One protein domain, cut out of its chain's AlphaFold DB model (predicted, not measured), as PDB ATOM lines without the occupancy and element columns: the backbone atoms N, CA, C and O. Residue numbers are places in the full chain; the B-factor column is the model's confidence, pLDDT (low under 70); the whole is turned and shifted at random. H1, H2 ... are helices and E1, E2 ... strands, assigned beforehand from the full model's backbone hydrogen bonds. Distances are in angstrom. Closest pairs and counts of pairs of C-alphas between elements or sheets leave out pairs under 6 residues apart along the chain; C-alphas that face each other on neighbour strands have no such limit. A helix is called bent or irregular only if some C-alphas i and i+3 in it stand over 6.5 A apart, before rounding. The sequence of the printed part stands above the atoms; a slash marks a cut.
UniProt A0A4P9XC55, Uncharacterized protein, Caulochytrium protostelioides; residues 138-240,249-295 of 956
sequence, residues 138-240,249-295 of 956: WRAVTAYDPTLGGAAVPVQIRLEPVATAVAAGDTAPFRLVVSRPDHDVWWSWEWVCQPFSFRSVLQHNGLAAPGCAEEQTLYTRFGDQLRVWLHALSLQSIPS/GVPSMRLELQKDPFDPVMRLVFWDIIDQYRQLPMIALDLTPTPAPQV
ATOM      1  N   TRP A 138     185.105 139.732 194.423       89.25
ATOM      2  CA  TRP A 138     183.744 139.820 193.882       89.25
ATOM      3  C   TRP A 138     183.314 141.259 193.586       89.25
ATOM      4  O   TRP A 138     183.672 142.197 194.306       89.25
ATOM      5  N   ARG A 139     182.506 141.430 192.532       90.56
ATOM      6  CA  ARG A 139     181.818 142.685 192.184       90.56
ATOM      7  C   ARG A 139     180.461 142.404 191.548       90.56
ATOM      8  O   ARG A 139     180.284 141.400 190.869       90.56
ATOM      9  N   ALA A 140     179.533 143.342 191.714       90.38
ATOM     10  CA  ALA A 140     178.420 143.488 190.785       90.38
ATOM     11  C   ALA A 140     178.926 144.179 189.507       90.38
ATOM     12  O   ALA A 140     179.682 145.151 189.584       90.38
ATOM     13  N   VAL A 141     178.520 143.667 188.350       91.94
ATOM     14  CA  VAL A 141     178.868 144.168 187.015       91.94
ATOM     15  C   VAL A 141     177.601 144.162 186.159       91.94
ATOM     16  O   VAL A 141     176.720 143.326 186.344       91.94
ATOM     17  N   THR A 142     177.485 145.092 185.215       91.50
ATOM     18  CA  THR A 142     176.417 145.055 184.209       91.50
ATOM     19  C   THR A 142     176.888 144.258 182.997       91.50
ATOM     20  O   THR A 142     177.781 144.704 182.276       91.50
ATOM     21  N   ALA A 143     176.283 143.096 182.769       90.19
ATOM     22  CA  ALA A 143     176.454 142.318 181.548       90.19
ATOM     23  C   ALA A 143     175.293 142.591 180.581       90.19
ATOM     24  O   ALA A 143     174.185 142.917 181.004       90.19
ATOM     25  N   TYR A 144     175.533 142.460 179.283       92.88
ATOM     26  CA  TYR A 144     174.489 142.534 178.263       92.88
ATOM     27  C   TYR A 144     174.023 141.124 177.904       92.88
ATOM     28  O   TYR A 144     174.849 140.256 177.630       92.88
ATOM     29  N   ASP A 145     172.712 140.904 177.887       91.50
ATOM     30  CA  ASP A 145     172.104 139.626 177.507       91.50
ATOM     31  C   ASP A 145     171.357 139.797 176.165       91.50
ATOM     32  O   ASP A 145     170.349 140.515 176.110       91.50
ATOM     33  N   PRO A 146     171.831 139.188 175.059       87.81
ATOM     34  CA  PRO A 146     171.191 139.296 173.755       87.81
ATOM     35  C   PRO A 146     169.861 138.529 173.696       87.81
ATOM     36  O   PRO A 146     168.973 138.932 172.945       87.81
ATOM     37  N   THR A 147     169.673 137.488 174.518       86.38
ATOM     38  CA  THR A 147     168.410 136.730 174.602       86.38
ATOM     39  C   THR A 147     167.298 137.578 175.224       86.38
ATOM     40  O   THR A 147     166.138 137.487 174.822       86.38
ATOM     41  N   LEU A 148     167.669 138.507 176.112       85.00
ATOM     42  CA  LEU A 148     166.800 139.554 176.658       85.00
ATOM     43  C   LEU A 148     166.775 140.827 175.785       85.00
ATOM     44  O   LEU A 148     166.521 141.925 176.281       85.00
ATOM     45  N   GLY A 149     167.041 140.703 174.480       88.19
ATOM     46  CA  GLY A 149     166.981 141.810 173.518       88.19
ATOM     47  C   GLY A 149     168.139 142.807 173.628       88.19
ATOM     48  O   GLY A 149     167.984 143.969 173.257       88.19
ATOM     49  N   GLY A 150     169.284 142.381 174.169       86.12
ATOM     50  CA  GLY A 150     170.416 143.259 174.469       86.12
ATOM     51  C   GLY A 150     170.219 144.076 175.748       86.12
ATOM     52  O   GLY A 150     170.828 145.137 175.892       86.12
ATOM     53  N   ALA A 151     169.362 143.618 176.665       88.38
ATOM     54  CA  ALA A 151     169.144 144.284 177.942       88.38
ATOM     55  C   ALA A 151     170.417 144.291 178.803       88.38
ATOM     56  O   ALA A 151     171.167 143.317 178.862       88.38
ATOM     57  N   ALA A 152     170.619 145.401 179.511       90.69
ATOM     58  CA  ALA A 152     171.637 145.547 180.539       90.69
ATOM     59  C   ALA A 152     171.169 144.857 181.833       90.69
ATOM     60  O   ALA A 152     170.240 145.324 182.496       90.69
ATOM     61  N   VAL A 153     171.812 143.745 182.182       93.12
ATOM     62  CA  VAL A 153     171.480 142.868 183.310       93.12
ATOM     63  C   VAL A 153     172.534 143.026 184.415       93.12
ATOM     64  O   VAL A 153     173.729 142.903 184.135       93.12
ATOM     65  N   PRO A 154     172.148 143.285 185.678       94.12
ATOM     66  CA  PRO A 154     173.078 143.183 186.795       94.12
ATOM     67  C   PRO A 154     173.431 141.710 187.037       94.12
ATOM     68  O   PRO A 154     172.547 140.859 187.134       94.12
ATOM     69  N   VAL A 155     174.723 141.415 187.148       96.38
ATOM     70  CA  VAL A 155     175.246 140.099 187.530       96.38
ATOM     71  C   VAL A 155     176.315 140.258 188.605       96.38
ATOM     72  O   VAL A 155     177.079 141.227 188.600       96.38
ATOM     73  N   GLN A 156     176.387 139.315 189.537       96.00
ATOM     74  CA  GLN A 156     177.509 139.210 190.461       96.00
ATOM     75  C   GLN A 156     178.570 138.310 189.833       96.00
ATOM     76  O   GLN A 156     178.267 137.206 189.392       96.00
ATOM     77  N   ILE A 157     179.814 138.783 189.798       96.62
ATOM     78  CA  ILE A 157     180.957 138.014 189.309       96.62
ATOM     79  C   ILE A 157     181.948 137.869 190.447       96.62
ATOM     80  O   ILE A 157     182.361 138.860 191.061       96.62
ATOM     81  N   ARG A 158     182.316 136.623 190.726       95.44
ATOM     82  CA  ARG A 158     183.218 136.222 191.800       95.44
ATOM     83  C   ARG A 158     184.357 135.400 191.203       95.44
ATOM     84  O   ARG A 158     184.103 134.444 190.483       95.44
ATOM     85  N   LEU A 159     185.600 135.780 191.488       95.69
ATOM     86  CA  LEU A 159     186.800 135.067 191.058       95.69
ATOM     87  C   LEU A 159     187.503 134.487 192.288       95.69
ATOM     88  O   LEU A 159     188.003 135.226 193.143       95.69
ATOM     89  N   GLU A 160     187.521 133.162 192.356       93.12
ATOM     90  CA  GLU A 160     188.040 132.366 193.463       93.12
ATOM     91  C   GLU A 160     189.295 131.591 193.041       93.12
ATOM     92  O   GLU A 160     189.265 130.856 192.053       93.12
ATOM     93  N   PRO A 161     190.405 131.711 193.784       89.50
ATOM     94  CA  PRO A 161     191.496 130.750 193.711       89.50
ATOM     95  C   PRO A 161     191.080 129.463 194.442       89.50
ATOM     96  O   PRO A 161     190.834 129.469 195.650       89.50
ATOM     97  N   VAL A 162     190.990 128.349 193.717       87.00
ATOM     98  CA  VAL A 162     190.510 127.062 194.238       87.00
ATOM     99  C   VAL A 162     191.582 126.418 195.118       87.00
ATOM    100  O   VAL A 162     192.542 125.816 194.638       87.00
ATOM    101  N   ALA A 163     191.416 126.537 196.435       73.25
ATOM    102  CA  ALA A 163     192.435 126.157 197.414       73.25
ATOM    103  C   ALA A 163     192.755 124.646 197.480       73.25
ATOM    104  O   ALA A 163     193.795 124.271 198.017       73.25
ATOM    105  N   THR A 164     191.900 123.771 196.937       61.22
ATOM    106  CA  THR A 164     192.008 122.307 197.097       61.22
ATOM    107  C   THR A 164     193.217 121.669 196.403       61.22
ATOM    108  O   THR A 164     193.588 120.556 196.764       61.22
ATOM    109  N   ALA A 165     193.865 122.356 195.455       54.62
ATOM    110  CA  ALA A 165     195.019 121.832 194.709       54.62
ATOM    111  C   ALA A 165     196.399 122.205 195.297       54.62
ATOM    112  O   ALA A 165     197.419 121.694 194.846       54.62
ATOM    113  N   VAL A 166     196.464 123.088 196.303       56.31
ATOM    114  CA  VAL A 166     197.732 123.709 196.757       56.31
ATOM    115  C   VAL A 166     198.702 122.712 197.426       56.31
ATOM    116  O   VAL A 166     199.887 123.002 197.577       56.31
ATOM    117  N   ALA A 167     198.236 121.510 197.785       62.59
ATOM    118  CA  ALA A 167     199.014 120.488 198.491       62.59
ATOM    119  C   ALA A 167     200.285 120.003 197.755       62.59
ATOM    120  O   ALA A 167     201.204 119.519 198.412       62.59
ATOM    121  N   ALA A 168     200.354 120.143 196.426       69.00
ATOM    122  CA  ALA A 168     201.505 119.727 195.615       69.00
ATOM    123  C   ALA A 168     202.534 120.850 195.348       69.00
ATOM    124  O   ALA A 168     203.585 120.597 194.764       69.00
ATOM    125  N   GLY A 169     202.244 122.097 195.742       74.94
ATOM    126  CA  GLY A 169     202.990 123.279 195.282       74.94
ATOM    127  C   GLY A 169     202.572 123.778 193.890       74.94
ATOM    128  O   GLY A 169     203.063 124.813 193.439       74.94
ATOM    129  N   ASP A 170     201.634 123.086 193.239       79.44
ATOM    130  CA  ASP A 170     201.005 123.519 191.996       79.44
ATOM    131  C   ASP A 170     200.211 124.822 192.163       79.44
ATOM    132  O   ASP A 170     199.642 125.138 193.213       79.44
ATOM    133  N   THR A 171     200.126 125.584 191.074       82.31
ATOM    134  CA  THR A 171     199.293 126.789 191.000       82.31
ATOM    135  C   THR A 171     197.810 126.435 191.113       82.31
ATOM    136  O   THR A 171     197.283 125.690 190.291       82.31
ATOM    137  N   ALA A 172     197.118 127.012 192.098       88.06
ATOM    138  CA  ALA A 172     195.686 126.797 192.309       88.06
ATOM    139  C   ALA A 172     194.846 127.103 191.044       88.06
ATOM    140  O   ALA A 172     195.104 128.117 190.384       88.06
ATOM    141  N   PRO A 173     193.820 126.287 190.716       92.06
ATOM    142  CA  PRO A 173     192.847 126.598 189.672       92.06
ATOM    143  C   PRO A 173     192.158 127.949 189.915       92.06
ATOM    144  O   PRO A 173     191.891 128.313 191.060       92.06
ATOM    145  N   PHE A 174     191.822 128.679 188.854       92.94
ATOM    146  CA  PHE A 174     190.921 129.829 188.942       92.94
ATOM    147  C   PHE A 174     189.491 129.380 188.669       92.94
ATOM    148  O   PHE A 174     189.221 128.758 187.645       92.94
ATOM    149  N   ARG A 175     188.568 129.751 189.552       95.50
ATOM    150  CA  ARG A 175     187.128 129.551 189.398       95.50
ATOM    151  C   ARG A 175     186.451 130.909 189.272       95.50
ATOM    152  O   ARG A 175     186.452 131.694 190.217       95.50
ATOM    153  N   LEU A 176     185.886 131.199 188.107       97.12
ATOM    154  CA  LEU A 176     185.057 132.379 187.875       97.12
ATOM    155  C   LEU A 176     183.594 131.950 187.955       97.12
ATOM    156  O   LEU A 176     183.158 131.134 187.153       97.12
ATOM    157  N   VAL A 177     182.842 132.503 188.905       97.31
ATOM    158  CA  VAL A 177     181.401 132.272 189.072       97.31
ATOM    159  C   VAL A 177     180.637 133.535 188.690       97.31
ATOM    160  O   VAL A 177     180.963 134.623 189.174       97.31
ATOM    161  N   VAL A 178     179.606 133.389 187.860       97.44
ATOM    162  CA  VAL A 178     178.639 134.430 187.497       97.44
ATOM    163  C   VAL A 178     177.268 134.022 188.034       97.44
ATOM    164  O   VAL A 178     176.762 132.952 187.702       97.44
ATOM    165  N   SER A 179     176.656 134.862 188.866       97.06
ATOM    166  CA  SER A 179     175.356 134.589 189.489       97.06
ATOM    167  C   SER A 179     174.425 135.803 189.483       97.06
ATOM    168  O   SER A 179     174.846 136.937 189.225       97.06
ATOM    169  N   ARG A 180     173.133 135.569 189.746       95.44
ATOM    170  CA  ARG A 180     172.085 136.607 189.796       95.44
ATOM    171  C   ARG A 180     171.198 136.477 191.042       95.44
ATOM    172  O   ARG A 180     169.993 136.252 190.918       95.44
ATOM    173  N   PRO A 181     171.762 136.634 192.256       86.56
ATOM    174  CA  PRO A 181     171.021 136.453 193.510       86.56
ATOM    175  C   PRO A 181     169.898 137.485 193.724       86.56
ATOM    176  O   PRO A 181     169.067 137.308 194.608       86.56
ATOM    177  N   ASP A 182     169.851 138.550 192.916       89.31
ATOM    178  CA  ASP A 182     168.757 139.525 192.855       89.31
ATOM    179  C   ASP A 182     167.486 138.981 192.176       89.31
ATOM    180  O   ASP A 182     166.404 139.542 192.359       89.31
ATOM    181  N   HIS A 183     167.619 137.915 191.382       91.00
ATOM    182  CA  HIS A 183     166.554 137.336 190.564       91.00
ATOM    183  C   HIS A 183     166.331 135.848 190.862       91.00
ATOM    184  O   HIS A 183     165.189 135.415 191.001       91.00
ATOM    185  N   ASP A 184     167.404 135.061 190.923       94.44
ATOM    186  CA  ASP A 184     167.376 133.635 191.244       94.44
ATOM    187  C   ASP A 184     168.731 133.201 191.827       94.44
ATOM    188  O   ASP A 184     169.773 133.281 191.179       94.44
ATOM    189  N   VAL A 185     168.700 132.715 193.068       93.31
ATOM    190  CA  VAL A 185     169.872 132.231 193.814       93.31
ATOM    191  C   VAL A 185     170.459 130.954 193.191       93.31
ATOM    192  O   VAL A 185     171.657 130.706 193.329       93.31
ATOM    193  N   TRP A 186     169.654 130.173 192.463       95.88
ATOM    194  CA  TRP A 186     170.105 128.983 191.734       95.88
ATOM    195  C   TRP A 186     170.642 129.299 190.335       95.88
ATOM    196  O   TRP A 186     171.289 128.446 189.725       95.88
ATOM    197  N   TRP A 187     170.445 130.524 189.835       96.19
ATOM    198  CA  TRP A 187     171.100 130.992 188.617       96.19
ATOM    199  C   TRP A 187     172.569 131.285 188.944       96.19
ATOM    200  O   TRP A 187     172.939 132.366 189.411       96.19
ATOM    201  N   SER A 188     173.398 130.266 188.733       96.75
ATOM    202  CA  SER A 188     174.835 130.263 188.982       96.75
ATOM    203  C   SER A 188     175.530 129.491 187.866       96.75
ATOM    204  O   SER A 188     175.134 128.375 187.525       96.75
ATOM    205  N   TRP A 189     176.555 130.110 187.298       98.00
ATOM    206  CA  TRP A 189     177.351 129.604 186.187       98.00
ATOM    207  C   TRP A 189     178.820 129.710 186.561       98.00
ATOM    208  O   TRP A 189     179.232 130.740 187.097       98.00
ATOM    209  N   GLU A 190     179.620 128.691 186.277       97.38
ATOM    210  CA  GLU A 190     181.034 128.676 186.625       97.38
ATOM    211  C   GLU A 190     181.937 128.294 185.458       97.38
ATOM    212  O   GLU A 190     181.578 127.535 184.564       97.38
ATOM    213  N   TRP A 191     183.148 128.833 185.489       97.50
ATOM    214  CA  TRP A 191     184.247 128.456 184.618       97.50
ATOM    215  C   TRP A 191     185.469 128.172 185.478       97.50
ATOM    216  O   TRP A 191     185.884 129.018 186.276       97.50
ATOM    217  N   VAL A 192     186.034 126.976 185.322       96.00
ATOM    218  CA  VAL A 192     187.214 126.529 186.063       96.00
ATOM    219  C   VAL A 192     188.380 126.392 185.094       96.00
ATOM    220  O   VAL A 192     188.368 125.551 184.201       96.00
ATOM    221  N   CYS A 193     189.406 127.212 185.293       95.88
ATOM    222  CA  CYS A 193     190.676 127.108 184.592       95.88
ATOM    223  C   CYS A 193     191.691 126.427 185.502       95.88
ATOM    224  O   CYS A 193     192.056 126.962 186.548       95.88
ATOM    225  N   GLN A 194     192.152 125.249 185.100       94.19
ATOM    226  CA  GLN A 194     193.288 124.572 185.712       94.19
ATOM    227  C   GLN A 194     194.574 124.994 184.974       94.19
ATOM    228  O   GLN A 194     194.504 125.360 183.796       94.19
ATOM    229  N   PRO A 195     195.764 124.937 185.601       90.88
ATOM    230  CA  PRO A 195     197.004 125.359 184.943       90.88
ATOM    231  C   PRO A 195     197.255 124.669 183.595       90.88
ATOM    232  O   PRO A 195     197.655 125.329 182.646       90.88
ATOM    233  N   PHE A 196     196.939 123.373 183.473       89.31
ATOM    234  CA  PHE A 196     197.100 122.632 182.217       89.31
ATOM    235  C   PHE A 196     196.068 123.012 181.137       89.31
ATOM    236  O   PHE A 196     196.370 122.921 179.950       89.31
ATOM    237  N   SER A 197     194.862 123.459 181.515       92.12
ATOM    238  CA  SER A 197     193.828 123.881 180.555       92.12
ATOM    239  C   SER A 197     194.044 125.313 180.054       92.12
ATOM    240  O   SER A 197     193.466 125.713 179.044       92.12
ATOM    241  N   PHE A 198     194.875 126.101 180.744       93.88
ATOM    242  CA  PHE A 198     195.136 127.504 180.415       93.88
ATOM    243  C   PHE A 198     195.664 127.696 178.989       93.88
ATOM    244  O   PHE A 198     195.224 128.609 178.288       93.88
ATOM    245  N   ARG A 199     196.538 126.803 178.514       92.50
ATOM    246  CA  ARG A 199     197.040 126.825 177.135       92.50
ATOM    247  C   ARG A 199     195.923 126.737 176.100       92.50
ATOM    248  O   ARG A 199     195.916 127.516 175.150       92.50
ATOM    249  N   SER A 200     194.964 125.838 176.312       93.50
ATOM    250  CA  SER A 200     193.792 125.670 175.449       93.50
ATOM    251  C   SER A 200     192.888 126.904 175.486       93.50
ATOM    252  O   SER A 200     192.408 127.335 174.441       93.50
ATOM    253  N   VAL A 201     192.720 127.530 176.658       94.50
ATOM    254  CA  VAL A 201     191.976 128.795 176.817       94.50
ATOM    255  C   VAL A 201     192.632 129.928 176.021       94.50
ATOM    256  O   VAL A 201     191.927 130.661 175.325       94.50
ATOM    257  N   LEU A 202     193.963 130.063 176.079       94.19
ATOM    258  CA  LEU A 202     194.696 131.047 175.276       94.19
ATOM    259  C   LEU A 202     194.536 130.767 173.775       94.19
ATOM    260  O   LEU A 202     194.150 131.663 173.026       94.19
ATOM    261  N   GLN A 203     194.770 129.522 173.348       94.12
ATOM    262  CA  GLN A 203     194.696 129.115 171.941       94.12
ATOM    263  C   GLN A 203     193.296 129.307 171.340       94.12
ATOM    264  O   GLN A 203     193.185 129.875 170.256       94.12
ATOM    265  N   HIS A 204     192.233 128.911 172.050       94.44
ATOM    266  CA  HIS A 204     190.846 129.103 171.604       94.44
ATOM    267  C   HIS A 204     190.494 130.589 171.425       94.44
ATOM    268  O   HIS A 204     189.735 130.952 170.532       94.44
ATOM    269  N   ASN A 205     191.101 131.464 172.231       94.69
ATOM    270  CA  ASN A 205     190.928 132.913 172.150       94.69
ATOM    271  C   ASN A 205     191.913 133.615 171.194       94.69
ATOM    272  O   ASN A 205     191.963 134.844 171.159       94.69
ATOM    273  N   GLY A 206     192.722 132.868 170.433       93.94
ATOM    274  CA  GLY A 206     193.739 133.433 169.536       93.94
ATOM    275  C   GLY A 206     194.871 134.179 170.258       93.94
ATOM    276  O   GLY A 206     195.636 134.909 169.624       93.94
ATOM    277  N   LEU A 207     194.990 134.012 171.579       90.12
ATOM    278  CA  LEU A 207     196.042 134.606 172.395       90.12
ATOM    279  C   LEU A 207     197.314 133.760 172.270       90.12
ATOM    280  O   LEU A 207     197.278 132.532 172.345       90.12
ATOM    281  N   ALA A 208     198.458 134.421 172.088       86.38
ATOM    282  CA  ALA A 208     199.736 133.737 171.920       86.38
ATOM    283  C   ALA A 208     200.114 132.954 173.191       86.38
ATOM    284  O   ALA A 208     200.458 133.547 174.215       86.38
ATOM    285  N   ALA A 209     200.065 131.623 173.111       78.31
ATOM    286  CA  ALA A 209     200.532 130.751 174.179       78.31
ATOM    287  C   ALA A 209     202.060 130.901 174.359       78.31
ATOM    288  O   ALA A 209     202.793 130.854 173.366       78.31
ATOM    289  N   PRO A 210     202.555 131.089 175.595       75.19
ATOM    290  CA  PRO A 210     203.982 131.222 175.871       75.19
ATOM    291  C   PRO A 210     204.723 129.879 175.801       75.19
ATOM    292  O   PRO A 210     204.121 128.809 175.709       75.19
ATOM    293  N   GLY A 211     206.054 129.932 175.913       82.31
ATOM    294  CA  GLY A 211     206.852 128.748 176.242       82.31
ATOM    295  C   GLY A 211     206.626 128.308 177.695       82.31
ATOM    296  O   GLY A 211     206.403 129.145 178.571       82.31
ATOM    297  N   CYS A 212     206.732 127.004 177.960       71.94
ATOM    298  CA  CYS A 212     206.277 126.365 179.205       71.94
ATOM    299  C   CYS A 212     206.832 127.004 180.499       71.94
ATOM    300  O   CYS A 212     206.142 127.060 181.510       71.94
ATOM    301  N   ALA A 213     208.062 127.532 180.477       77.50
ATOM    302  CA  ALA A 213     208.683 128.172 181.644       77.50
ATOM    303  C   ALA A 213     208.048 129.526 182.034       77.50
ATOM    304  O   ALA A 213     208.116 129.926 183.196       77.50
ATOM    305  N   GLU A 214     207.419 130.239 181.094       85.38
ATOM    306  CA  GLU A 214     206.689 131.484 181.384       85.38
ATOM    307  C   GLU A 214     205.199 131.235 181.675       85.38
ATOM    308  O   GLU A 214     204.521 132.107 182.223       85.38
ATOM    309  N   GLU A 215     204.688 130.045 181.346       85.31
ATOM    310  CA  GLU A 215     203.269 129.686 181.395       85.31
ATOM    311  C   GLU A 215     202.664 129.852 182.793       85.31
ATOM    312  O   GLU A 215     201.650 130.530 182.938       85.31
ATOM    313  N   GLN A 216     203.334 129.372 183.846       85.19
ATOM    314  CA  GLN A 216     202.864 129.522 185.232       85.19
ATOM    315  C   GLN A 216     202.848 130.992 185.708       85.19
ATOM    316  O   GLN A 216     201.961 131.421 186.456       85.19
ATOM    317  N   THR A 217     203.796 131.805 185.225       88.56
ATOM    318  CA  THR A 217     203.827 133.254 185.497       88.56
ATOM    319  C   THR A 217     202.697 133.975 184.763       88.56
ATOM    320  O   THR A 217     202.071 134.879 185.321       88.56
ATOM    321  N   LEU A 218     202.414 133.587 183.518       90.56
ATOM    322  CA  LEU A 218     201.354 134.181 182.706       90.56
ATOM    323  C   LEU A 218     199.959 133.729 183.139       90.56
ATOM    324  O   LEU A 218     199.059 134.561 183.150       90.56
ATOM    325  N   TYR A 219     199.804 132.492 183.611       92.38
ATOM    326  CA  TYR A 219     198.612 131.999 184.298       92.38
ATOM    327  C   TYR A 219     198.296 132.852 185.535       92.38
ATOM    328  O   TYR A 219     197.207 133.411 185.654       92.38
ATOM    329  N   THR A 220     199.286 133.059 186.409       88.69
ATOM    330  CA  THR A 220     199.126 133.902 187.607       88.69
ATOM    331  C   THR A 220     198.726 135.336 187.235       88.69
ATOM    332  O   THR A 220     197.746 135.868 187.756       88.69
ATOM    333  N   ARG A 221     199.425 135.943 186.262       91.38
ATOM    334  CA  ARG A 221     199.097 137.285 185.739       91.38
ATOM    335  C   ARG A 221     197.733 137.353 185.058       91.38
ATOM    336  O   ARG A 221     197.121 138.414 185.069       91.38
ATOM    337  N   PHE A 222     197.260 136.266 184.457       93.00
ATOM    338  CA  PHE A 222     195.970 136.215 183.781       93.00
ATOM    339  C   PHE A 222     194.804 136.316 184.776       93.00
ATOM    340  O   PHE A 222     193.864 137.069 184.524       93.00
ATOM    341  N   GLY A 223     194.902 135.671 185.944       91.69
ATOM    342  CA  GLY A 223     193.936 135.865 187.032       91.69
ATOM    343  C   GLY A 223     193.846 137.329 187.485       91.69
ATOM    344  O   GLY A 223     192.751 137.872 187.643       91.69
ATOM    345  N   ASP A 224     194.985 138.015 187.604       91.50
ATOM    346  CA  ASP A 224     195.015 139.451 187.907       91.50
ATOM    347  C   ASP A 224     194.539 140.325 186.735       91.50
ATOM    348  O   ASP A 224     193.879 141.344 186.951       91.50
ATOM    349  N   GLN A 225     194.779 139.917 185.490       92.88
ATOM    350  CA  GLN A 225     194.286 140.617 184.304       92.88
ATOM    351  C   GLN A 225     192.752 140.544 184.191       92.88
ATOM    352  O   GLN A 225     192.123 141.562 183.887       92.88
ATOM    353  N   LEU A 226     192.148 139.394 184.527       94.06
ATOM    354  CA  LEU A 226     190.696 139.252 184.694       94.06
ATOM    355  C   LEU A 226     190.170 140.172 185.804       94.06
ATOM    356  O   LEU A 226     189.186 140.878 185.582       94.06
ATOM    357  N   ARG A 227     190.834 140.233 186.973       93.38
ATOM    358  CA  ARG A 227     190.467 141.170 188.059       93.38
ATOM    359  C   ARG A 227     190.499 142.627 187.590       93.38
ATOM    360  O   ARG A 227     189.594 143.385 187.929       93.38
ATOM    361  N   VAL A 228     191.495 143.022 186.793       92.19
ATOM    362  CA  VAL A 228     191.600 144.380 186.227       92.19
ATOM    363  C   VAL A 228     190.456 144.677 185.251       92.19
ATOM    364  O   VAL A 228     189.836 145.735 185.367       92.19
ATOM    365  N   TRP A 229     190.122 143.760 184.335       93.38
ATOM    366  CA  TRP A 229     189.000 143.946 183.401       93.38
ATOM    367  C   TRP A 229     187.648 143.984 184.120       93.38
ATOM    368  O   TRP A 229     186.865 144.912 183.912       93.38
ATOM    369  N   LEU A 230     187.390 143.038 185.026       93.88
ATOM    370  CA  LEU A 230     186.168 143.009 185.834       93.88
ATOM    371  C   LEU A 230     186.057 144.239 186.751       93.88
ATOM    372  O   LEU A 230     184.956 144.749 186.966       93.88
ATOM    373  N   HIS A 231     187.176 144.777 187.250       91.31
ATOM    374  CA  HIS A 231     187.162 146.034 187.993       91.31
ATOM    375  C   HIS A 231     186.843 147.237 187.091       91.31
ATOM    376  O   HIS A 231     185.977 148.035 187.457       91.31
ATOM    377  N   ALA A 232     187.457 147.348 185.909       89.56
ATOM    378  CA  ALA A 232     187.142 148.405 184.945       89.56
ATOM    379  C   ALA A 232     185.651 148.387 184.555       89.56
ATOM    380  O   ALA A 232     184.986 149.421 184.615       89.56
ATOM    381  N   LEU A 233     185.102 147.199 184.282       91.12
ATOM    382  CA  LEU A 233     183.673 146.982 184.047       91.12
ATOM    383  C   LEU A 233     182.811 147.408 185.252       91.12
ATOM    384  O   LEU A 233     181.819 148.109 185.066       91.12
ATOM    385  N   SER A 234     183.213 147.077 186.488       91.19
ATOM    386  CA  SER A 234     182.490 147.493 187.709       91.19
ATOM    387  C   SER A 234     182.479 149.015 187.941       91.19
ATOM    388  O   SER A 234     181.558 149.541 188.565       91.19
ATOM    389  N   LEU A 235     183.477 149.743 187.425       87.44
ATOM    390  CA  LEU A 235     183.510 151.210 187.459       87.44
ATOM    391  C   LEU A 235     182.625 151.817 186.360       87.44
ATOM    392  O   LEU A 235     181.963 152.826 186.598       87.44
ATOM    393  N   GLN A 236     182.564 151.183 185.183       83.75
ATOM    394  CA  GLN A 236     181.700 151.605 184.074       83.75
ATOM    395  C   GLN A 236     180.213 151.274 184.311       83.75
ATOM    396  O   GLN A 236     179.351 151.994 183.809       83.75
ATOM    397  N   SER A 237     179.886 150.263 185.128       74.00
ATOM    398  CA  SER A 237     178.495 149.950 185.505       74.00
ATOM    399  C   SER A 237     177.842 150.978 186.435       74.00
ATOM    400  O   SER A 237     176.624 150.961 186.594       74.00
ATOM    401  N   ILE A 238     178.612 151.876 187.061       66.31
ATOM    402  CA  ILE A 238     178.062 152.938 187.912       66.31
ATOM    403  C   ILE A 238     177.463 154.027 187.002       66.31
ATOM    404  O   ILE A 238     178.226 154.714 186.315       66.31
ATOM    405  N   PRO A 239     176.135 154.280 187.024       56.16
ATOM    406  CA  PRO A 239     175.483 155.270 186.165       56.16
ATOM    407  C   PRO A 239     175.690 156.696 186.703       56.16
ATOM    408  O   PRO A 239     174.743 157.437 186.975       56.16
ATOM    409  N   SER A 240     176.950 157.085 186.897       52.88
ATOM    410  CA  SER A 240     177.317 158.430 187.316       52.88
ATOM    411  C   SER A 240     176.974 159.434 186.213       52.88
ATOM    412  O   SER A 240     177.218 159.206 185.027       52.88
ATOM    413  N   GLY A 249     187.134 158.889 174.225       58.78
ATOM    414  CA  GLY A 249     188.465 158.265 174.257       58.78
ATOM    415  C   GLY A 249     188.756 157.362 175.464       58.78
ATOM    416  O   GLY A 249     189.798 156.715 175.482       58.78
ATOM    417  N   VAL A 250     187.865 157.268 176.460       57.59
ATOM    418  CA  VAL A 250     187.917 156.149 177.424       57.59
ATOM    419  C   VAL A 250     187.460 154.873 176.700       57.59
ATOM    420  O   VAL A 250     186.344 154.884 176.178       57.59
ATOM    421  N   PRO A 251     188.256 153.784 176.667       58.62
ATOM    422  CA  PRO A 251     187.805 152.518 176.099       58.62
ATOM    423  C   PRO A 251     186.656 151.964 176.946       58.62
ATOM    424  O   PRO A 251     186.818 151.642 178.130       58.62
ATOM    425  N   SER A 252     185.466 151.900 176.354       82.38
ATOM    426  CA  SER A 252     184.306 151.290 176.995       82.38
ATOM    427  C   SER A 252     184.418 149.780 176.848       82.38
ATOM    428  O   SER A 252     184.158 149.245 175.770       82.38
ATOM    429  N   MET A 253     184.815 149.101 177.923       91.19
ATOM    430  CA  MET A 253     184.750 147.647 177.977       91.19
ATOM    431  C   MET A 253     183.288 147.248 178.159       91.19
ATOM    432  O   MET A 253     182.561 147.856 178.947       91.19
ATOM    433  N   ARG A 254     182.845 146.217 177.446       93.38
ATOM    434  CA  ARG A 254     181.499 145.658 177.581       93.38
ATOM    435  C   ARG A 254     181.596 144.177 177.890       93.38
ATOM    436  O   ARG A 254     182.335 143.450 177.238       93.38
ATOM    437  N   LEU A 255     180.806 143.738 178.858       96.38
ATOM    438  CA  LEU A 255     180.630 142.330 179.167       96.38
ATOM    439  C   LEU A 255     179.330 141.834 178.538       96.38
ATOM    440  O   LEU A 255     178.308 142.520 178.617       96.38
ATOM    441  N   GLU A 256     179.357 140.663 177.919       96.69
ATOM    442  CA  GLU A 256     178.196 140.051 177.275       96.69
ATOM    443  C   GLU A 256     178.048 138.588 177.693       96.69
ATOM    444  O   GLU A 256     179.039 137.872 177.824       96.69
ATOM    445  N   LEU A 257     176.807 138.160 177.911       96.75
ATOM    446  CA  LEU A 257     176.442 136.792 178.267       96.75
ATOM    447  C   LEU A 257     175.682 136.167 177.102       96.75
ATOM    448  O   LEU A 257     174.477 136.353 176.954       96.75
ATOM    449  N   GLN A 258     176.398 135.437 176.258       96.38
ATOM    450  CA  GLN A 258     175.841 134.745 175.107       96.38
ATOM    451  C   GLN A 258     175.431 133.334 175.531       96.38
ATOM    452  O   GLN A 258     176.265 132.437 175.624       96.38
ATOM    453  N   LYS A 259     174.140 133.131 175.806       94.62
ATOM    454  CA  LYS A 259     173.581 131.788 175.970       94.62
ATOM    455  C   LYS A 259     172.976 131.314 174.650       94.62
ATOM    456  O   LYS A 259     172.023 131.922 174.163       94.62
ATOM    457  N   ASP A 260     173.498 130.217 174.110       91.31
ATOM    458  CA  ASP A 260     172.833 129.493 173.029       91.31
ATOM    459  C   ASP A 260     171.606 128.743 173.603       91.31
ATOM    460  O   ASP A 260     171.689 128.180 174.698       91.31
ATOM    461  N   PRO A 261     170.433 128.755 172.945       89.81
ATOM    462  CA  PRO A 261     169.256 128.038 173.438       89.81
ATOM    463  C   PRO A 261     169.377 126.503 173.382       89.81
ATOM    464  O   PRO A 261     168.567 125.831 174.026       89.81
ATOM    465  N   PHE A 262     170.338 125.952 172.634       93.12
ATOM    466  CA  PHE A 262     170.561 124.512 172.466       93.12
ATOM    467  C   PHE A 262     171.771 123.985 173.249       93.12
ATOM    468  O   PHE A 262     171.780 122.810 173.618       93.12
ATOM    469  N   ASP A 263     172.767 124.830 173.525       92.25
ATOM    470  CA  ASP A 263     173.946 124.455 174.311       92.25
ATOM    471  C   ASP A 263     173.666 124.579 175.831       92.25
ATOM    472  O   ASP A 263     173.123 125.594 176.286       92.25
ATOM    473  N   PRO A 264     174.023 123.584 176.669       94.44
ATOM    474  CA  PRO A 264     174.077 123.771 178.118       94.44
ATOM    475  C   PRO A 264     175.114 124.811 178.586       94.44
ATOM    476  O   PRO A 264     175.046 125.193 179.753       94.44
ATOM    477  N   VAL A 265     176.043 125.265 177.736       96.56
ATOM    478  CA  VAL A 265     177.073 126.286 178.018       96.56
ATOM    479  C   VAL A 265     176.544 127.723 177.864       96.56
ATOM    480  O   VAL A 265     175.697 128.032 177.026       96.56
ATOM    481  N   MET A 266     177.087 128.644 178.664       97.06
ATOM    482  CA  MET A 266     176.890 130.092 178.541       97.06
ATOM    483  C   MET A 266     178.235 130.783 178.318       97.06
ATOM    484  O   MET A 266     179.110 130.737 179.176       97.06
ATOM    485  N   ARG A 267     178.404 131.468 177.188       97.25
ATOM    486  CA  ARG A 267     179.655 132.136 176.821       97.25
ATOM    487  C   ARG A 267     179.712 133.566 177.364       97.25
ATOM    488  O   ARG A 267     178.915 134.426 176.991       97.25
ATOM    489  N   LEU A 268     180.687 133.835 178.227       97.44
ATOM    490  CA  LEU A 268     180.995 135.148 178.789       97.44
ATOM    491  C   LEU A 268     182.039 135.860 177.914       97.44
ATOM    492  O   LEU A 268     183.214 135.496 177.941       97.44
ATOM    493  N   VAL A 269     181.630 136.879 177.156       97.25
ATOM    494  CA  VAL A 269     182.517 137.632 176.249       97.25
ATOM    495  C   VAL A 269     182.876 138.994 176.835       97.25
ATOM    496  O   VAL A 269     182.005 139.802 177.161       97.25
ATOM    497  N   PHE A 270     184.175 139.269 176.914       96.62
ATOM    498  CA  PHE A 270     184.735 140.583 177.211       96.62
ATOM    499  C   PHE A 270     185.046 141.287 175.888       96.62
ATOM    500  O   PHE A 270     185.914 140.843 175.135       96.62
ATOM    501  N   TRP A 271     184.366 142.394 175.613       95.69
ATOM    502  CA  TRP A 271     184.583 143.237 174.441       95.69
ATOM    503  C   TRP A 271     185.342 144.511 174.819       95.69
ATOM    504  O   TRP A 271     184.946 145.207 175.755       95.69
ATOM    505  N   ASP A 272     186.359 144.869 174.038       94.19
ATOM    506  CA  ASP A 272     186.868 146.241 173.967       94.19
ATOM    507  C   ASP A 272     186.118 146.977 172.849       94.19
ATOM    508  O   ASP A 272     186.069 146.495 171.713       94.19
ATOM    509  N   ILE A 273     185.487 148.112 173.157       90.19
ATOM    510  CA  ILE A 273     184.761 148.915 172.164       90.19
ATOM    511  C   ILE A 273     185.611 150.130 171.798       90.19
ATOM    512  O   ILE A 273     185.584 151.171 172.460       90.19
ATOM    513  N   ILE A 274     186.334 149.991 170.691       87.88
ATOM    514  CA  ILE A 274     187.199 151.018 170.120       87.88
ATOM    515  C   ILE A 274     186.341 151.974 169.280       87.88
ATOM    516  O   ILE A 274     185.549 151.549 168.433       87.88
ATOM    517  N   ASP A 275     186.490 153.276 169.536       84.75
ATOM    518  CA  ASP A 275     185.822 154.381 168.830       84.75
ATOM    519  C   ASP A 275     184.291 154.238 168.703       84.75
ATOM    520  O   ASP A 275     183.698 154.721 167.744       84.75
ATOM    521  N   GLN A 276     183.636 153.571 169.663       81.62
ATOM    522  CA  GLN A 276     182.193 153.248 169.703       81.62
ATOM    523  C   GLN A 276     181.679 152.292 168.604       81.62
ATOM    524  O   GLN A 276     180.687 151.601 168.832       81.62
ATOM    525  N   TYR A 277     182.343 152.203 167.447       83.56
ATOM    526  CA  TYR A 277     181.893 151.401 166.300       83.56
ATOM    527  C   TYR A 277     182.552 150.021 166.190       83.56
ATOM    528  O   TYR A 277     181.962 149.118 165.595       83.56
ATOM    529  N   ARG A 278     183.766 149.830 166.727       90.44
ATOM    530  CA  ARG A 278     184.517 148.576 166.580       90.44
ATOM    531  C   ARG A 278     184.550 147.800 167.890       90.44
ATOM    532  O   ARG A 278     185.314 148.124 168.792       90.44
ATOM    533  N   GLN A 279     183.771 146.728 167.950       92.50
ATOM    534  CA  GLN A 279     183.838 145.743 169.025       92.50
ATOM    535  C   GLN A 279     184.955 144.737 168.709       92.50
ATOM    536  O   GLN A 279     184.983 144.157 167.620       92.50
ATOM    537  N   LEU A 280     185.895 144.555 169.634       94.38
ATOM    538  CA  LEU A 280     186.973 143.571 169.555       94.38
ATOM    539  C   LEU A 280     186.824 142.589 170.729       94.38
ATOM    540  O   LEU A 280     186.837 143.042 171.876       94.38
ATOM    541  N   PRO A 281     186.672 141.274 170.497       95.31
ATOM    542  CA  PRO A 281     186.614 140.316 171.592       95.31
ATOM    543  C   PRO A 281     188.016 140.192 172.201       95.31
ATOM    544  O   PRO A 281     188.980 139.889 171.501       95.31
ATOM    545  N   MET A 282     188.134 140.473 173.497       94.94
ATOM    546  CA  MET A 282     189.379 140.339 174.260       94.94
ATOM    547  C   MET A 282     189.572 138.905 174.750       94.94
ATOM    548  O   MET A 282     190.679 138.372 174.703       94.94
ATOM    549  N   ILE A 283     188.486 138.313 175.253       96.44
ATOM    550  CA  ILE A 283     188.393 136.914 175.658       96.44
ATOM    551  C   ILE A 283     186.921 136.483 175.714       96.44
ATOM    552  O   ILE A 283     186.053 137.254 176.131       96.44
ATOM    553  N   ALA A 284     186.654 135.246 175.313       96.88
ATOM    554  CA  ALA A 284     185.434 134.499 175.560       96.88
ATOM    555  C   ALA A 284     185.746 133.345 176.529       96.88
ATOM    556  O   ALA A 284     186.729 132.618 176.349       96.88
ATOM    557  N   LEU A 285     184.919 133.202 177.566       97.25
ATOM    558  CA  LEU A 285     185.005 132.145 178.574       97.25
ATOM    559  C   LEU A 285     183.702 131.345 178.578       97.25
ATOM    560  O   LEU A 285     182.632 131.907 178.806       97.25
ATOM    561  N   ASP A 286     183.797 130.044 178.346       97.25
ATOM    562  CA  ASP A 286     182.639 129.156 178.259       97.25
ATOM    563  C   ASP A 286     182.275 128.629 179.651       97.25
ATOM    564  O   ASP A 286     182.968 127.780 180.210       97.25
ATOM    565  N   LEU A 287     181.214 129.193 180.238       97.75
ATOM    566  CA  LEU A 287     180.717 128.847 181.568       97.75
ATOM    567  C   LEU A 287     179.780 127.630 181.491       97.75
ATOM    568  O   LEU A 287     178.858 127.600 180.671       97.75
ATOM    569  N   THR A 288     179.934 126.678 182.405       97.31
ATOM    570  CA  THR A 288     178.964 125.599 182.643       97.31
ATOM    571  C   THR A 288     177.996 125.975 183.774       97.31
ATOM    572  O   THR A 288     178.323 126.825 184.606       97.31
ATOM    573  N   PRO A 289     176.794 125.374 183.861       97.69
ATOM    574  CA  PRO A 289     175.918 125.563 185.017       97.69
ATOM    575  C   PRO A 289     176.594 125.034 186.289       97.69
ATOM    576  O   PRO A 289     177.059 123.891 186.306       97.69
ATOM    577  N   THR A 290     176.633 125.831 187.359       97.38
ATOM    578  CA  THR A 290     177.245 125.417 188.632       97.38
ATOM    579  C   THR A 290     176.459 124.238 189.232       97.38
ATOM    580  O   THR A 290     175.240 124.354 189.401       97.38
ATOM    581  N   PRO A 291     177.096 123.109 189.605       96.88
ATOM    582  CA  PRO A 291     176.400 121.963 190.187       96.88
ATOM    583  C   PRO A 291     175.629 122.335 191.457       96.88
ATOM    584  O   PRO A 291     176.160 123.014 192.333       96.88
ATOM    585  N   ALA A 292     174.395 121.847 191.614       95.88
ATOM    586  CA  ALA A 292     173.523 122.240 192.730       95.88
ATOM    587  C   ALA A 292     174.139 122.080 194.147       95.88
ATOM    588  O   ALA A 292     173.913 122.968 194.970       95.88
ATOM    589  N   PRO A 293     174.953 121.044 194.463       96.69
ATOM    590  CA  PRO A 293     175.672 120.979 195.741       96.69
ATOM    591  C   PRO A 293     176.709 122.099 195.901       96.69
ATOM    592  O   PRO A 293     176.848 122.665 196.981       96.69
ATOM    593  N   GLN A 294     177.400 122.472 194.821       95.25
ATOM    594  CA  GLN A 294     178.352 123.581 194.829       95.25
ATOM    595  C   GLN A 294     177.634 124.932 194.967       95.25
ATOM    596  O   GLN A 294     178.109 125.784 195.713       95.25
ATOM    597  N   VAL A 295     176.450 125.106 194.360       96.31
ATOM    598  CA  VAL A 295     175.585 126.276 194.612       96.31
ATOM    599  C   VAL A 295     175.181 126.354 196.089       96.31
ATOM    600  O   VAL A 295     175.235 127.430 196.676       96.31
TER     601      VAL A 295
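Overview. This is residues 138 to 240 and 249 to 295 of the 956 residues of an uncharacterized protein of Caulochytrium protostelioides (UniProt A0A4P9XC55). You are looking at a closed barrel of seven strands whose sheet curls round the long helix H3, which lies outside the barrel and crosses E1. Two short pairings, E4 with E7 and E5 with E1, join the run E1 to E4 to the meander E5, E6, E7 and close the ring; H2 and H4 are small helices outside it, and H1 extends beyond it. The printed part has 150 residues, with seven named strands and four named helices in the order E1 E2 H1 E3 E4 H2 H3 E5 E6 E7 H4, and its class is mixed, helices and strands. Round the ring run E1 E2 E3 E4 E7 E6 E5 and back to E1, antiparallel but for the parallel pair E5 and E1. The whole is compact, with a radius of gyration of the C-alphas of 15.8 A and spans of 45 by 41 by 33 A.

Arrangement. Begin at E1, residues 138 to 145, which bends by 52 degrees at residue 142 and forms an antiparallel hairpin with E2, residues 151 to 161; there N 141 and O 155 are 2.8 A apart. After E2 comes H1, residues 163 to 168, which is not on the barrel. Next, E3, residues 174 to 180, is antiparallel to E2, with N 158 and O 177 at 2.9 A. E3 and E4, residues 184 to 193, form a hairpin, with N 176 and O 191 at 2.8 A. H2, residues 198 to 204, is on the barrel, outside it, at a height over the sheet of 8.7 A; its closest C-alpha to E7, residues 278 to 289, is that of Val 201, 7.9 A from Leu 285. H3, residues 212 to 236, is close to H2 but not clearly touching: their closest C-alphas, Phe 198 and Tyr 219, are 6.9 A apart. H3 is on the barrel, outside it, at a height over the sheet of 7.4 A; it lies over E1 and runs across the strands, at 77 degrees to E1 on the local plane, and their closest C-alphas, Val 141 and Ser 234, are 5.0 A apart. E5, residues 252 to 259, is parallel to E1, with N 144 and O 255 at 2.9 A. E5, E6, residues 266 to 274, and E7 form a meander, each strand the antiparallel neighbour of the one before; look for N 256 and O 269 at 2.9 A, and N 268 and O 285 at 2.8 A. E7 bends by 59 degrees at residue 282, and its pairing is staggered: residues 278 to 287 pair with E6, residues 288 to 289 with E4, where N 190 and O 288 are 2.8 A apart. H4, residues 292 to 295, is on the barrel, outside it, with the C-alphas of Val 295 and Trp 186 in E4 closest at 6.8 A. In H2 every O i to N i+4 pair is within hydrogen-bond range; in H3 18 of 21 are, in H1 0 of 2, with 1 of 3 O i to N i+3 pairs, and H4 is too short for such a pair.

Along the chain. Find C-alpha 138 at (183.744, 139.820, 193.882), where E1 begins; it runs 20.1 A. E2 runs 30.5 A, E3 20.0 A and E4 25.1 A. H3 starts at C-alpha 212, (206.277, 126.365, 179.205), and runs 35.6 A, with a kink of 32 degrees near residue 220. H1 is irregular, with C-alphas 164 and 167 7.4 A apart, and H3 only just so, with C-alphas 213 and 216 7.0 A apart. E5 runs 22.3 A, E6 24.8 A and E7 30.7 A; H4 ends at C-alpha 295, (175.585, 126.276, 194.612).

Size, cuts and confidence. The two C-alphas farthest apart, those of Ala 167 and Tyr 277, are 47.8 A apart. Residues 241 to 248 are not printed, and C-alphas 240 and 249 are 17.2 A apart across the cut, on the link from H3 to E5. Of the links that are printed whole, none is long. The mean pLDDT of the printed part is 89.2; residues 164 to 168, 238 to 240 and 249 to 251 are under 70.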